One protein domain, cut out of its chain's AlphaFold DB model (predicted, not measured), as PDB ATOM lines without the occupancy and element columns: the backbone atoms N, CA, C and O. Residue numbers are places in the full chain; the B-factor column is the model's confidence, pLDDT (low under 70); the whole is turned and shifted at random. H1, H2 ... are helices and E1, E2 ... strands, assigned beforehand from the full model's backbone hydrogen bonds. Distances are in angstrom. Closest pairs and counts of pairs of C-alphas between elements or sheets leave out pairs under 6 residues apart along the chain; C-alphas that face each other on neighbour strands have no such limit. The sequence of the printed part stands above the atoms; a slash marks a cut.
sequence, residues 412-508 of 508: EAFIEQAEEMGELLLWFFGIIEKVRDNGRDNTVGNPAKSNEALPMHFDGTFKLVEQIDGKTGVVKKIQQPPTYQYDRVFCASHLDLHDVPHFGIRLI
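AT A GLANCE: This is residues 412 to 508 of the 508 residues of a protein of Venturia nashicola (UniProt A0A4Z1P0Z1). With little regular structure, the domain has a small three-stranded sheet with H1 over one face, a separate hairpin, E2 and E3, toward one end of its length, and loop 490 to 501 at the other. Named elements H1 E1 E2 E3 E4 E5, mixed class, hold 35 of 97 printed residues; sheets E1 - E5 - E4, two layers with H1, and E2 - E3 are antiparallel. It is loose, radius of gyration of the C-alphas 17.1 A, spanning 60 by 35 by 22 A.

IN THESE COORDINATES: E5, residues 502 to 507, spans 16.6 A, E4, 484 to 489, 16.1 A, and E1, 433 to 435, 6.2 A. H1, 412 to 421, spans 14.4 A from C-alpha 412 at (22.021, 16.877, -41.066). E2, 464 to 468, spans 12.9 A and E3, 475 to 479, 13.1 A, ending at C-alpha (4.473, -5.561, -33.646).

HOW THE PARTS SIT: Inner strand E5 is antiparallel to E1, N 433 to O 504 2.9 A, and forms a hairpin with E4, N 486 to O 505 2.8 A. H1, with every O i to N i+4 pair within hydrogen-bond range, is on this sheet at height 9.9 A; its closest C-alphas to E5 are Ala 418 and Ile 505, 7.3 A. Hairpin E2 and E3, N 467 to O 476 2.8 A, is apart from E1, E4 and E5.

THE WHOLE: C-alphas 472 and 495 are farthest apart, 60.7 A. The printed part has no cut; links H1 to E1, E1 to E2 and E4 to E5 are long. Residues 436 to 452 and 490 to 501 have pLDDT under 70.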
ATOM      1  N   GLU A 412      22.803  16.655 -39.844       87.25
ATOM      2  CA  GLU A 412      22.021  16.877 -41.066       87.25
ATOM      3  C   GLU A 412      22.480  15.920 -42.164       87.25
ATOM      4  O   GLU A 412      21.653  15.209 -42.732       87.25
ATOM      5  N   ALA A 413      23.794  15.805 -42.378       84.56
ATOM      6  CA  ALA A 413      24.352  14.864 -43.346       84.56
ATOM      7  C   ALA A 413      24.035  13.400 -42.992       84.56
ATOM      8  O   ALA A 413      23.783  12.582 -43.876       84.56
ATOM      9  N   PHE A 414      24.030  13.047 -41.701       85.25
ATOM     10  CA  PHE A 414      23.662  11.699 -41.260       85.25
ATOM     11  C   PHE A 414      22.181  11.379 -41.515       85.25
ATOM     12  O   PHE A 414      21.859  10.259 -41.914       85.25
ATOM     13  N   ILE A 415      21.285  12.352 -41.315       88.56
ATOM     14  CA  ILE A 415      19.856  12.205 -41.617       88.56
ATOM     15  C   ILE A 415      19.630  12.112 -43.126       88.56
ATOM     16  O   ILE A 415      18.927  11.204 -43.552       88.56
ATOM     17  N   GLU A 416      20.247  12.987 -43.925       90.19
ATOM     18  CA  GLU A 416      20.118  12.981 -45.390       90.19
ATOM     19  C   GLU A 416      20.533  11.621 -45.971       90.19
ATOM     20  O   GLU A 416      19.788  11.019 -46.741       90.19
ATOM     21  N   GLN A 417      21.655  11.060 -45.504       86.62
ATOM     22  CA  GLN A 417      22.079   9.710 -45.888       86.62
ATOM     23  C   GLN A 417      21.064   8.635 -45.484       86.62
ATOM     24  O   GLN A 417      20.793   7.719 -46.257       86.62
ATOM     25  N   ALA A 418      20.480   8.726 -44.288       87.56
ATOM     26  CA  ALA A 418      19.469   7.768 -43.852       87.56
ATOM     27  C   ALA A 418      18.177   7.860 -44.688       87.56
ATOM     28  O   ALA A 418      17.578   6.829 -44.990       87.56
ATOM     29  N   GLU A 419      17.768   9.065 -45.100       92.06
ATOM     30  CA  GLU A 419      16.615   9.292 -45.986       92.06
ATOM     31  C   GLU A 419      16.849   8.732 -47.397       92.06
ATOM     32  O   GLU A 419      15.911   8.236 -48.025       92.06
ATOM     33  N   GLU A 420      18.092   8.747 -47.887       90.44
ATOM     34  CA  GLU A 420      18.466   8.064 -49.133       90.44
ATOM     35  C   GLU A 420      18.369   6.533 -49.013       90.44
ATOM     36  O   GLU A 420      18.064   5.853 -49.998       90.44
ATOM     37  N   MET A 421      18.612   5.981 -47.819       85.94
ATOM     38  CA  MET A 421      18.576   4.536 -47.559       85.94
ATOM     39  C   MET A 421      17.155   3.988 -47.375       85.94
ATOM     40  O   MET A 421      16.915   2.824 -47.701       85.94
ATOM     41  N   GLY A 422      16.214   4.783 -46.856       89.69
ATOM     42  CA  GLY A 422      14.838   4.332 -46.641       89.69
ATOM     43  C   GLY A 422      13.954   5.296 -45.847       89.69
ATOM     44  O   GLY A 422      14.332   6.418 -45.519       89.69
ATOM     45  N   GLU A 423      12.738   4.846 -45.526       92.00
ATOM     46  CA  GLU A 423      11.794   5.637 -44.729       92.00
ATOM     47  C   GLU A 423      12.214   5.653 -43.252       92.00
ATOM     48  O   GLU A 423      12.370   4.605 -42.620       92.00
ATOM     49  N   LEU A 424      12.366   6.850 -42.678       90.50
ATOM     50  CA  LEU A 424      12.785   7.012 -41.286       90.50
ATOM     51  C   LEU A 424      11.679   6.603 -40.302       90.50
ATOM     52  O   LEU A 424      10.574   7.152 -40.300       90.50
ATOM     53  N   LEU A 425      12.012   5.724 -39.358       86.56
ATOM     54  CA  LEU A 425      11.154   5.388 -38.228       86.56
ATOM     55  C   LEU A 425      11.515   6.231 -36.999       86.56
ATOM     56  O   LEU A 425      12.424   5.908 -36.237       86.56
ATOM     57  N   LEU A 426      10.713   7.261 -36.735       85.62
ATOM     58  CA  LEU A 426      10.946   8.193 -35.630       85.62
ATOM     59  C   LEU A 426      10.941   7.527 -34.243       85.62
ATOM     60  O   LEU A 426      10.105   6.665 -33.911       85.62
ATOM     61  N   TRP A 427      11.844   8.006 -33.390       80.81
ATOM     62  CA  TRP A 427      11.771   7.842 -31.945       80.81
ATOM     63  C   TRP A 427      10.740   8.795 -31.349       80.81
ATOM     64  O   TRP A 427      10.396   9.823 -31.928       80.81
ATOM     65  N   PHE A 428      10.290   8.502 -30.127       79.06
ATOM     66  CA  PHE A 428       9.406   9.422 -29.402       79.06
ATOM     67  C   PHE A 428      10.080  10.766 -29.067       79.06
ATOM     68  O   PHE A 428       9.386  11.728 -28.747       79.06
ATOM     69  N   PHE A 429      11.415  10.828 -29.130       78.44
ATOM     70  CA  PHE A 429      12.229  12.015 -28.855       78.44
ATOM     71  C   PHE A 429      12.899  12.627 -30.098       78.44
ATOM     72  O   PHE A 429      13.642  13.592 -29.944       78.44
ATOM     73  N   GLY A 430      12.667  12.105 -31.310       85.69
ATOM     74  CA  GLY A 430      13.249  12.656 -32.542       85.69
ATOM     75  C   GLY A 430      13.711  11.603 -33.553       85.69
ATOM     76  O   GLY A 430      13.281  10.455 -33.506       85.69
ATOM     77  N   ILE A 431      14.571  12.016 -34.487       87.50
ATOM     78  CA  ILE A 431      15.108  11.152 -35.556       87.50
ATOM     79  C   ILE A 431      16.323  10.357 -35.063       87.50
ATOM     80  O   ILE A 431      16.364   9.140 -35.218       87.50
ATOM     81  N   ILE A 432      17.284  11.041 -34.436       85.56
ATOM     82  CA  ILE A 432      18.548  10.450 -33.987       85.56
ATOM     83  C   ILE A 432      18.444  10.048 -32.513       85.56
ATOM     84  O   ILE A 432      18.143  10.880 -31.651       85.56
ATOM     85  N   GLU A 433      18.763   8.792 -32.202       85.69
ATOM     86  CA  GLU A 433      19.142   8.403 -30.847       85.69
ATOM     87  C   GLU A 433      20.632   8.666 -30.633       85.69
ATOM     88  O   GLU A 433      21.482   8.168 -31.364       85.69
ATOM     89  N   LYS A 434      20.940   9.469 -29.611       80.00
ATOM     90  CA  LYS A 434      22.315   9.714 -29.171       80.00
ATOM     91  C   LYS A 434      22.620   8.809 -27.988       80.00
ATOM     92  O   LYS A 434      22.107   9.036 -26.881       80.00
ATOM     93  N   VAL A 435      23.460   7.811 -28.222       73.31
ATOM     94  CA  VAL A 435      23.973   6.918 -27.183       73.31
ATOM     95  C   VAL A 435      25.317   7.467 -26.712       73.31
ATOM     96  O   VAL A 435      26.181   7.811 -27.516       73.31
ATOM     97  N   ARG A 436      25.461   7.625 -25.397       66.62
ATOM     98  CA  ARG A 436      26.708   8.004 -24.724       66.62
ATOM     99  C   ARG A 436      26.881   7.081 -23.529       66.62
ATOM    100  O   ARG A 436      25.911   6.881 -22.792       66.62
ATOM    101  N   ASP A 437      28.080   6.535 -23.359       63.12
ATOM    102  CA  ASP A 437      28.436   5.799 -22.148       63.12
ATOM    103  C   ASP A 437      28.565   6.803 -20.995       63.12
ATOM    104  O   ASP A 437      29.454   7.648 -20.979       63.12
ATOM    105  N   ASN A 438      27.636   6.754 -20.040       56.16
ATOM    106  CA  ASN A 438      27.652   7.637 -18.871       56.16
ATOM    107  C   ASN A 438      28.431   7.026 -17.683       56.16
ATOM    108  O   ASN A 438      28.356   7.536 -16.561       56.16
ATOM    109  N   GLY A 439      29.150   5.916 -17.875       58.44
ATOM    110  CA  GLY A 439      29.869   5.236 -16.802       58.44
ATOM    111  C   GLY A 439      28.937   4.675 -15.714       58.44
ATOM    112  O   GLY A 439      27.860   4.157 -15.996       58.44
ATOM    113  N   ARG A 440      29.360   4.728 -14.441       50.91
ATOM    114  CA  ARG A 440      28.622   4.181 -13.275       50.91
ATOM    115  C   ARG A 440      27.662   5.182 -12.612       50.91
ATOM    116  O   ARG A 440      27.505   5.159 -11.390       50.91
ATOM    117  N   ASP A 441      27.061   6.098 -13.366       52.50
ATOM    118  CA  ASP A 441      26.033   6.984 -12.807       52.50
ATOM    119  C   ASP A 441      24.656   6.303 -12.869       52.50
ATOM    120  O   ASP A 441      23.822   6.540 -13.743       52.50
ATOM    121  N   ASN A 442      24.436   5.383 -11.927       50.97
ATOM    122  CA  ASN A 442      23.260   4.508 -11.872       50.97
ATOM    123  C   ASN A 442      22.000   5.230 -11.359       50.97
ATOM    124  O   ASN A 442      20.999   4.585 -11.040       50.97
ATOM    125  N   THR A 443      22.038   6.555 -11.208       47.19
ATOM    126  CA  THR A 443      21.043   7.256 -10.397       47.19
ATOM    127  C   THR A 443      19.773   7.650 -11.163       47.19
ATOM    128  O   THR A 443      18.750   7.878 -10.522       47.19
ATOM    129  N   VAL A 444      19.781   7.689 -12.512       49.00
ATOM    130  CA  VAL A 444      18.596   8.065 -13.334       49.00
ATOM    131  C   VAL A 444      18.588   7.469 -14.773       49.00
ATOM    132  O   VAL A 444      17.856   7.938 -15.644       49.00
ATOM    133  N   GLY A 445      19.420   6.470 -15.089       48.25
ATOM    134  CA  GLY A 445      19.693   6.058 -16.479       48.25
ATOM    135  C   GLY A 445      18.651   5.140 -17.145       48.25
ATOM    136  O   GLY A 445      18.194   4.167 -16.555       48.25
ATOM    137  N   ASN A 446      18.329   5.416 -18.418       55.34
ATOM    138  CA  ASN A 446      17.746   4.445 -19.359       55.34
ATOM    139  C   ASN A 446      18.717   3.246 -19.489       55.34
ATOM    140  O   ASN A 446      19.905   3.510 -19.677       55.34
ATOM    141  N   PRO A 447      18.271   1.972 -19.435       53.72
ATOM    142  CA  PRO A 447      19.140   0.803 -19.629       53.72
ATOM    143  C   PRO A 447      20.019   0.878 -20.887       53.72
ATOM    144  O   PRO A 447      21.165   0.443 -20.848       53.72
ATOM    145  N   ALA A 448      19.533   1.525 -21.956       54.03
ATOM    146  CA  ALA A 448      20.287   1.777 -23.193       54.03
ATOM    147  C   ALA A 448      21.483   2.746 -23.035       54.03
ATOM    148  O   ALA A 448      22.235   2.962 -23.975       54.03
ATOM    149  N   LYS A 449      21.642   3.368 -21.861       58.38
ATOM    150  CA  LYS A 449      22.734   4.290 -21.497       58.38
ATOM    151  C   LYS A 449      23.524   3.806 -20.277       58.38
ATOM    152  O   LYS A 449      24.301   4.570 -19.708       58.38
ATOM    153  N   SER A 450      23.258   2.579 -19.833       62.84
ATOM    154  CA  SER A 450      24.006   1.914 -18.769       62.84
ATOM    155  C   SER A 450      25.111   1.047 -19.372       62.84
ATOM    156  O   SER A 450      25.000   0.605 -20.511       62.84
ATOM    157  N   ASN A 451      26.153   0.766 -18.593       64.06
ATOM    158  CA  ASN A 451      27.226  -0.155 -18.977       64.06
ATOM    159  C   ASN A 451      26.898  -1.632 -18.680       64.06
ATOM    160  O   ASN A 451      27.784  -2.489 -18.746       64.06
ATOM    161  N   GLU A 452      25.654  -1.940 -18.307       68.81
ATOM    162  CA  GLU A 452      25.220  -3.310 -18.050       68.81
ATOM    163  C   GLU A 452      24.968  -4.045 -19.370       68.81
ATOM    164  O   GLU A 452      24.381  -3.504 -20.307       68.81
ATOM    165  N   ALA A 453      25.397  -5.308 -19.444       70.50
ATOM    166  CA  ALA A 453      25.133  -6.138 -20.610       70.50
ATOM    167  C   ALA A 453      23.620  -6.348 -20.779       70.50
ATOM    168  O   ALA A 453      22.952  -6.887 -19.892       70.50
ATOM    169  N   LEU A 454      23.083  -5.950 -21.932       73.06
ATOM    170  CA  LEU A 454      21.683  -6.178 -22.266       73.06
ATOM    171  C   LEU A 454      21.498  -7.600 -22.817       73.06
ATOM    172  O   LEU A 454      22.290  -8.041 -23.653       73.06
ATOM    173  N   PRO A 455      20.448  -8.331 -22.396       79.69
ATOM    174  CA  PRO A 455      20.065  -9.574 -23.051       79.69
ATOM    175  C   PRO A 455      19.794  -9.348 -24.541       79.69
ATOM    176  O   PRO A 455      19.355  -8.265 -24.934       79.69
ATOM    177  N   MET A 456      19.987 -10.387 -25.356       82.06
ATOM    178  CA  MET A 456      19.617 -10.352 -26.772       82.06
ATOM    179  C   MET A 456      18.154  -9.917 -26.931       82.06
ATOM    180  O   MET A 456      17.247 -10.514 -26.348       82.06
ATOM    181  N   HIS A 457      17.938  -8.864 -27.713       83.94
ATOM    182  CA  HIS A 457      16.634  -8.283 -28.018       83.94
ATOM    183  C   HIS A 457      16.674  -7.654 -29.415       83.94
ATOM    184  O   HIS A 457      17.730  -7.597 -30.041       83.94
ATOM    185  N   PHE A 458      15.525  -7.191 -29.908       82.75
ATOM    186  CA  PHE A 458      15.441  -6.415 -31.144       82.75
ATOM    187  C   PHE A 458      14.718  -5.091 -30.897       82.75
ATOM    188  O   PHE A 458      13.856  -4.965 -30.015       82.75
ATOM    189  N   ASP A 459      15.062  -4.088 -31.692       82.19
ATOM    190  CA  ASP A 459      14.461  -2.771 -31.589       82.19
ATOM    191  C   ASP A 459      12.967  -2.786 -31.906       82.19
ATOM    192  O   ASP A 459      12.483  -3.547 -32.734       82.19
ATOM    193  N   GLY A 460      12.189  -1.946 -31.223       77.56
ATOM    194  CA  GLY A 460      10.743  -1.902 -31.450       77.56
ATOM    195  C   GLY A 460       9.967  -3.115 -30.920       77.56
ATOM    196  O   GLY A 460       8.781  -3.222 -31.224       77.56
ATOM    197  N   THR A 461      10.556  -3.956 -30.053       73.56
ATOM    198  CA  THR A 461       9.854  -5.052 -29.339       73.56
ATOM    199  C   THR A 461       8.514  -4.601 -28.718       73.56
ATOM    200  O   THR A 461       7.560  -5.375 -28.633       73.56
ATOM    201  N   PHE A 462       8.394  -3.325 -28.329       72.12
ATOM    202  CA  PHE A 462       7.176  -2.750 -27.742       72.12
ATOM    203  C   PHE A 462       6.405  -1.782 -28.662       72.12
ATOM    204  O   PHE A 462       5.418  -1.191 -28.220       72.12
ATOM    205  N   LYS A 463       6.806  -1.603 -29.932       72.75
ATOM    206  CA  LYS A 463       6.044  -0.810 -30.913       72.75
ATOM    207  C   LYS A 463       4.920  -1.664 -31.501       72.75
ATOM    208  O   LYS A 463       5.169  -2.578 -32.282       72.75
ATOM    209  N   LEU A 464       3.683  -1.348 -31.117       78.31
ATOM    210  CA  LEU A 464       2.473  -2.015 -31.593       78.31
ATOM    211  C   LEU A 464       1.653  -1.077 -32.480       78.31
ATOM    212  O   LEU A 464       1.366   0.050 -32.076       78.31
ATOM    213  N   VAL A 465       1.217  -1.569 -33.636       80.38
ATOM    214  CA  VAL A 465       0.257  -0.889 -34.513       80.38
ATOM    215  C   VAL A 465      -1.045  -1.671 -34.594       80.38
ATOM    216  O   VAL A 465      -1.071  -2.899 -34.502       80.38
ATOM    217  N   GLU A 466      -2.149  -0.943 -34.731       85.94
ATOM    218  CA  GLU A 466      -3.473  -1.527 -34.898       85.94
ATOM    219  C   GLU A 466      -3.692  -1.895 -36.367       85.94
ATOM    220  O   GLU A 466      -3.766  -1.033 -37.239       85.94
ATOM    221  N   GLN A 467      -3.803  -3.192 -36.642       83.06
ATOM    222  CA  GLN A 467      -4.141  -3.730 -37.950       83.06
ATOM    223  C   GLN A 467      -5.553  -4.311 -37.910       83.06
ATOM    224  O   GLN A 467      -5.882  -5.142 -37.061       83.06
ATOM    225  N   ILE A 468      -6.397  -3.884 -38.849       83.94
ATOM    226  CA  ILE A 468      -7.743  -4.434 -39.007       83.94
ATOM    227  C   ILE A 468      -7.645  -5.699 -39.856       83.94
ATOM    228  O   ILE A 468      -7.199  -5.666 -41.003       83.94
ATOM    229  N   ASP A 469      -8.077  -6.824 -39.298       75.25
ATOM    230  CA  ASP A 469      -8.161  -8.088 -40.017       75.25
ATOM    231  C   ASP A 469      -9.236  -7.985 -41.113       75.25
ATOM    232  O   ASP A 469     -10.433  -7.896 -40.830       75.25
ATOM    233  N   GLY A 470      -8.810  -7.998 -42.379       76.19
ATOM    234  CA  GLY A 470      -9.687  -7.768 -43.534       76.19
ATOM    235  C   GLY A 470     -10.804  -8.802 -43.729       76.19
ATOM    236  O   GLY A 470     -11.692  -8.578 -44.548       76.19
ATOM    237  N   LYS A 471     -10.787  -9.926 -42.999       76.44
ATOM    238  CA  LYS A 471     -11.838 -10.957 -43.051       76.44
ATOM    239  C   LYS A 471     -12.805 -10.874 -41.876       76.44
ATOM    240  O   LYS A 471     -13.976 -11.202 -42.038       76.44
ATOM    241  N   THR A 472     -12.322 -10.484 -40.700       81.75
ATOM    242  CA  THR A 472     -13.106 -10.528 -39.454       81.75
ATOM    243  C   THR A 472     -13.498  -9.150 -38.924       81.75
ATOM    244  O   THR A 472     -14.376  -9.064 -38.069       81.75
ATOM    245  N   GLY A 473     -12.873  -8.072 -39.412       80.44
ATOM    246  CA  GLY A 473     -13.079  -6.703 -38.926       80.44
ATOM    247  C   GLY A 473     -12.509  -6.446 -37.526       80.44
ATOM    248  O   GLY A 473     -12.685  -5.358 -36.984       80.44
ATOM    249  N   VAL A 474     -11.833  -7.433 -36.930       86.38
ATOM    250  CA  VAL A 474     -11.238  -7.332 -35.596       86.38
ATOM    251  C   VAL A 474      -9.934  -6.544 -35.676       86.38
ATOM    252  O   VAL A 474      -9.067  -6.844 -36.496       86.38
ATOM    253  N   VAL A 475      -9.785  -5.559 -34.788       84.44
ATOM    254  CA  VAL A 475      -8.530  -4.828 -34.595       84.44
ATOM    255  C   VAL A 475      -7.557  -5.715 -33.820       84.44
ATOM    256  O   VAL A 475      -7.837  -6.113 -32.688       84.44
ATOM    257  N   LYS A 476      -6.410  -6.024 -34.419       86.06
ATOM    258  CA  LYS A 476      -5.291  -6.714 -33.770       86.06
ATOM    259  C   LYS A 476      -4.138  -5.740 -33.586       86.06
ATOM    260  O   LYS A 476      -3.816  -4.984 -34.494       86.06
ATOM    261  N   LYS A 477      -3.494  -5.783 -32.422       81.69
ATOM    262  CA  LYS A 477      -2.215  -5.101 -32.208       81.69
ATOM    263  C   LYS A 477      -1.098  -6.018 -32.684       81.69
ATOM    264  O   LYS A 477      -0.934  -7.099 -32.126       81.69
ATOM    265  N   ILE A 478      -0.370  -5.600 -33.709       82.94
ATOM    266  CA  ILE A 478       0.787  -6.320 -34.248       82.94
ATOM    267  C   ILE A 478       2.059  -5.526 -33.963       82.94
ATOM    268  O   ILE A 478       2.024  -4.297 -33.910       82.94
ATOM    269  N   GLN A 479       3.174  -6.220 -33.752       82.75
ATOM    270  CA  GLN A 479       4.473  -5.561 -33.646       82.75
ATOM    271  C   GLN A 479       4.906  -5.056 -35.022       82.75
ATOM    272  O   GLN A 479       4.792  -5.779 -36.010       82.75
ATOM    273  N   GLN A 480       5.415  -3.828 -35.066       80.44
ATOM    274  CA  GLN A 480       6.054  -3.256 -36.250       80.44
ATOM    275  C   GLN A 480       7.439  -2.729 -35.848       80.44
ATOM    276  O   GLN A 480       7.594  -1.530 -35.581       80.44
ATOM    277  N   PRO A 481       8.426  -3.630 -35.688       84.88
ATOM    278  CA  PRO A 481       9.804  -3.226 -35.436       84.88
ATOM    279  C   PRO A 481      10.400  -2.534 -36.678       84.88
ATOM    280  O   PRO A 481       9.893  -2.745 -37.782       84.88
ATOM    281  N   PRO A 482      11.449  -1.704 -36.522       86.88
ATOM    282  CA  PRO A 482      12.246  -1.261 -37.663       86.88
ATOM    283  C   PRO A 482      12.862  -2.454 -38.396       86.88
ATOM    284  O   PRO A 482      13.218  -3.454 -37.770       86.88
ATOM    285  N   THR A 483      13.018  -2.317 -39.708       85.44
ATOM    286  CA  THR A 483      13.678  -3.325 -40.546       85.44
ATOM    287  C   THR A 483      15.195  -3.183 -40.469       85.44
ATOM    288  O   THR A 483      15.901  -4.189 -40.464       85.44
ATOM    289  N   TYR A 484      15.694  -1.946 -40.345       86.12
ATOM    290  CA  TYR A 484      17.125  -1.661 -40.231       86.12
ATOM    291  C   TYR A 484      17.431  -0.662 -39.115       86.12
ATOM    292  O   TYR A 484      16.625   0.211 -38.776       86.12
ATOM    293  N   GLN A 485      18.642  -0.786 -38.584       85.69
ATOM    294  CA  GLN A 485      19.298   0.204 -37.739       85.69
ATOM    295  C   GLN A 485      20.514   0.722 -38.508       85.69
ATOM    296  O   GLN A 485      21.286  -0.070 -39.051       85.69
ATOM    297  N   TYR A 486      20.650   2.042 -38.598       85.12
ATOM    298  CA  TYR A 486      21.802   2.707 -39.188       85.12
ATOM    299  C   TYR A 486      22.553   3.432 -38.080       85.12
ATOM    300  O   TYR A 486      22.065   4.431 -37.547       85.12
ATOM    301  N   ASP A 487      23.721   2.899 -37.735       83.69
ATOM    302  CA  ASP A 487      24.537   3.390 -36.635       83.69
ATOM    303  C   ASP A 487      25.832   4.018 -37.149       83.69
ATOM    304  O   ASP A 487      26.511   3.482 -38.031       83.69
ATOM    305  N   ARG A 488      26.208   5.149 -36.553       77.81
ATOM    306  CA  ARG A 488      27.489   5.816 -36.775       77.81
ATOM    307  C   ARG A 488      28.227   5.940 -35.449       77.81
ATOM    308  O   ARG A 488      27.732   6.527 -34.486       77.81
ATOM    309  N   VAL A 489      29.429   5.374 -35.418       71.88
ATOM    310  CA  VAL A 489      30.335   5.428 -34.270       71.88
ATOM    311  C   VAL A 489      31.372   6.507 -34.527       71.88
ATOM    312  O   VAL A 489      32.126   6.416 -35.497       71.88
ATOM    313  N   PHE A 490      31.444   7.510 -33.654       68.19
ATOM    314  CA  PHE A 490      32.575   8.430 -33.677       68.19
ATOM    315  C   PHE A 490      33.744   7.748 -32.972       68.19
ATOM    316  O   PHE A 490      33.564   6.959 -32.048       68.19
ATOM    317  N   CYS A 491      34.962   8.001 -33.425       52.72
ATOM    318  CA  CYS A 491      36.154   7.615 -32.688       52.72
ATOM    319  C   CYS A 491      37.022   8.866 -32.594       52.72
ATOM    320  O   CYS A 491      37.318   9.502 -33.607       52.72
ATOM    321  N   ALA A 492      37.408   9.262 -31.385       44.31
ATOM    322  CA  ALA A 492      38.495  10.210 -31.202       44.31
ATOM    323  C   ALA A 492      39.795   9.402 -31.130       44.31
ATOM    324  O   ALA A 492      39.855   8.355 -30.492       44.31
ATOM    325  N   SER A 493      40.834   9.867 -31.819       44.31
ATOM    326  CA  SER A 493      42.153   9.234 -31.885       44.31
ATOM    327  C   SER A 493      42.613   8.583 -30.565       44.31
ATOM    328  O   SER A 493      42.796   9.281 -29.575       44.31
ATOM    329  N   HIS A 494      42.860   7.270 -30.600       42.03
ATOM    330  CA  HIS A 494      43.748   6.443 -29.757       42.03
ATOM    331  C   HIS A 494      43.769   6.569 -28.215       42.03
ATOM    332  O   HIS A 494      44.515   5.795 -27.614       42.03
ATOM    333  N   LEU A 495      43.014   7.445 -27.541       39.34
ATOM    334  CA  LEU A 495      43.213   7.643 -26.094       39.34
ATOM    335  C   LEU A 495      41.983   7.709 -25.180       39.34
ATOM    336  O   LEU A 495      42.206   7.590 -23.986       39.34
ATOM    337  N   ASP A 496      40.735   7.773 -25.653       42.75
ATOM    338  CA  ASP A 496      39.572   7.650 -24.751       42.75
ATOM    339  C   ASP A 496      38.329   7.127 -25.494       42.75
ATOM    340  O   ASP A 496      37.657   7.862 -26.211       42.75
ATOM    341  N   LEU A 497      38.007   5.839 -25.316       48.81
ATOM    342  CA  LEU A 497      36.778   5.208 -25.834       48.81
ATOM    343  C   LEU A 497      35.543   5.486 -24.956       48.81
ATOM    344  O   LEU A 497      34.442   5.072 -25.299       48.81
ATOM    345  N   HIS A 498      35.717   6.156 -23.816       47.81
ATOM    346  CA  HIS A 498      34.687   6.264 -22.779       47.81
ATOM    347  C   HIS A 498      33.746   7.469 -22.919       47.81
ATOM    348  O   HIS A 498      32.819   7.577 -22.128       47.81
ATOM    349  N   ASP A 499      33.958   8.366 -23.891       51.16
ATOM    350  CA  ASP A 499      33.178   9.615 -23.995       51.16
ATOM    351  C   ASP A 499      32.821   9.990 -25.441       51.16
ATOM    352  O   ASP A 499      32.754  11.161 -25.821       51.16
ATOM    353  N   VAL A 500      32.634   8.980 -26.292       55.84
ATOM    354  CA  VAL A 500      32.378   9.204 -27.713       55.84
ATOM    355  C   VAL A 500      30.884   9.028 -28.013       55.84
ATOM    356  O   VAL A 500      30.311   8.004 -27.638       55.84
ATOM    357  N   PRO A 501      30.201  10.014 -28.634       61.81
ATOM    358  CA  PRO A 501      28.806   9.833 -29.000       61.81
ATOM    359  C   PRO A 501      28.651   8.730 -30.060       61.81
ATOM    360  O   PRO A 501      29.528   8.501 -30.889       61.81
ATOM    361  N   HIS A 502      27.501   8.074 -30.056       72.06
ATOM    362  CA  HIS A 502      27.049   7.219 -31.146       72.06
ATOM    363  C   HIS A 502      25.694   7.731 -31.616       72.06
ATOM    364  O   HIS A 502      24.847   8.083 -30.786       72.06
ATOM    365  N   PHE A 503      25.495   7.806 -32.929       80.19
ATOM    366  CA  PHE A 503      24.202   8.144 -33.517       80.19
ATOM    367  C   PHE A 503      23.556   6.884 -34.077       80.19
ATOM    368  O   PHE A 503      24.215   6.143 -34.799       80.19
ATOM    369  N   GLY A 504      22.277   6.678 -33.767       80.94
ATOM    370  CA  GLY A 504      21.461   5.601 -34.325       80.94
ATOM    371  C   GLY A 504      20.166   6.134 -34.935       80.94
ATOM    372  O   GLY A 504      19.444   6.919 -34.307       80.94
ATOM    373  N   ILE A 505      19.857   5.703 -36.159       83.19
ATOM    374  CA  ILE A 505      18.586   5.942 -36.856       83.19
ATOM    375  C   ILE A 505      17.918   4.596 -37.147       83.19
ATOM    376  O   ILE A 505      18.572   3.605 -37.461       83.19
ATOM    377  N   ARG A 506      16.588   4.560 -37.053       85.31
ATOM    378  CA  ARG A 506      15.770   3.398 -37.416       85.31
ATOM    379  C   ARG A 506      15.112   3.625 -38.772       85.31
ATOM    380  O   ARG A 506      14.609   4.719 -39.020       85.31
ATOM    381  N   LEU A 507      15.055   2.586 -39.598       82.12
ATOM    382  CA  LEU A 507      14.474   2.618 -40.944       82.12
ATOM    383  C   LEU A 507      13.399   1.525 -41.092       82.12
ATOM    384  O   LEU A 507      13.493   0.473 -40.442       82.12
ATOM    385  N   ILE A 508      12.377   1.779 -41.915       81.12
ATOM    386  CA  ILE A 508      11.318   0.815 -42.286       81.12
ATOM    387  C   ILE A 508      11.663   0.119 -43.599       81.12
ATOM    388  O   ILE A 508      12.067   0.813 -44.555       81.12
TER     389      ILE A 508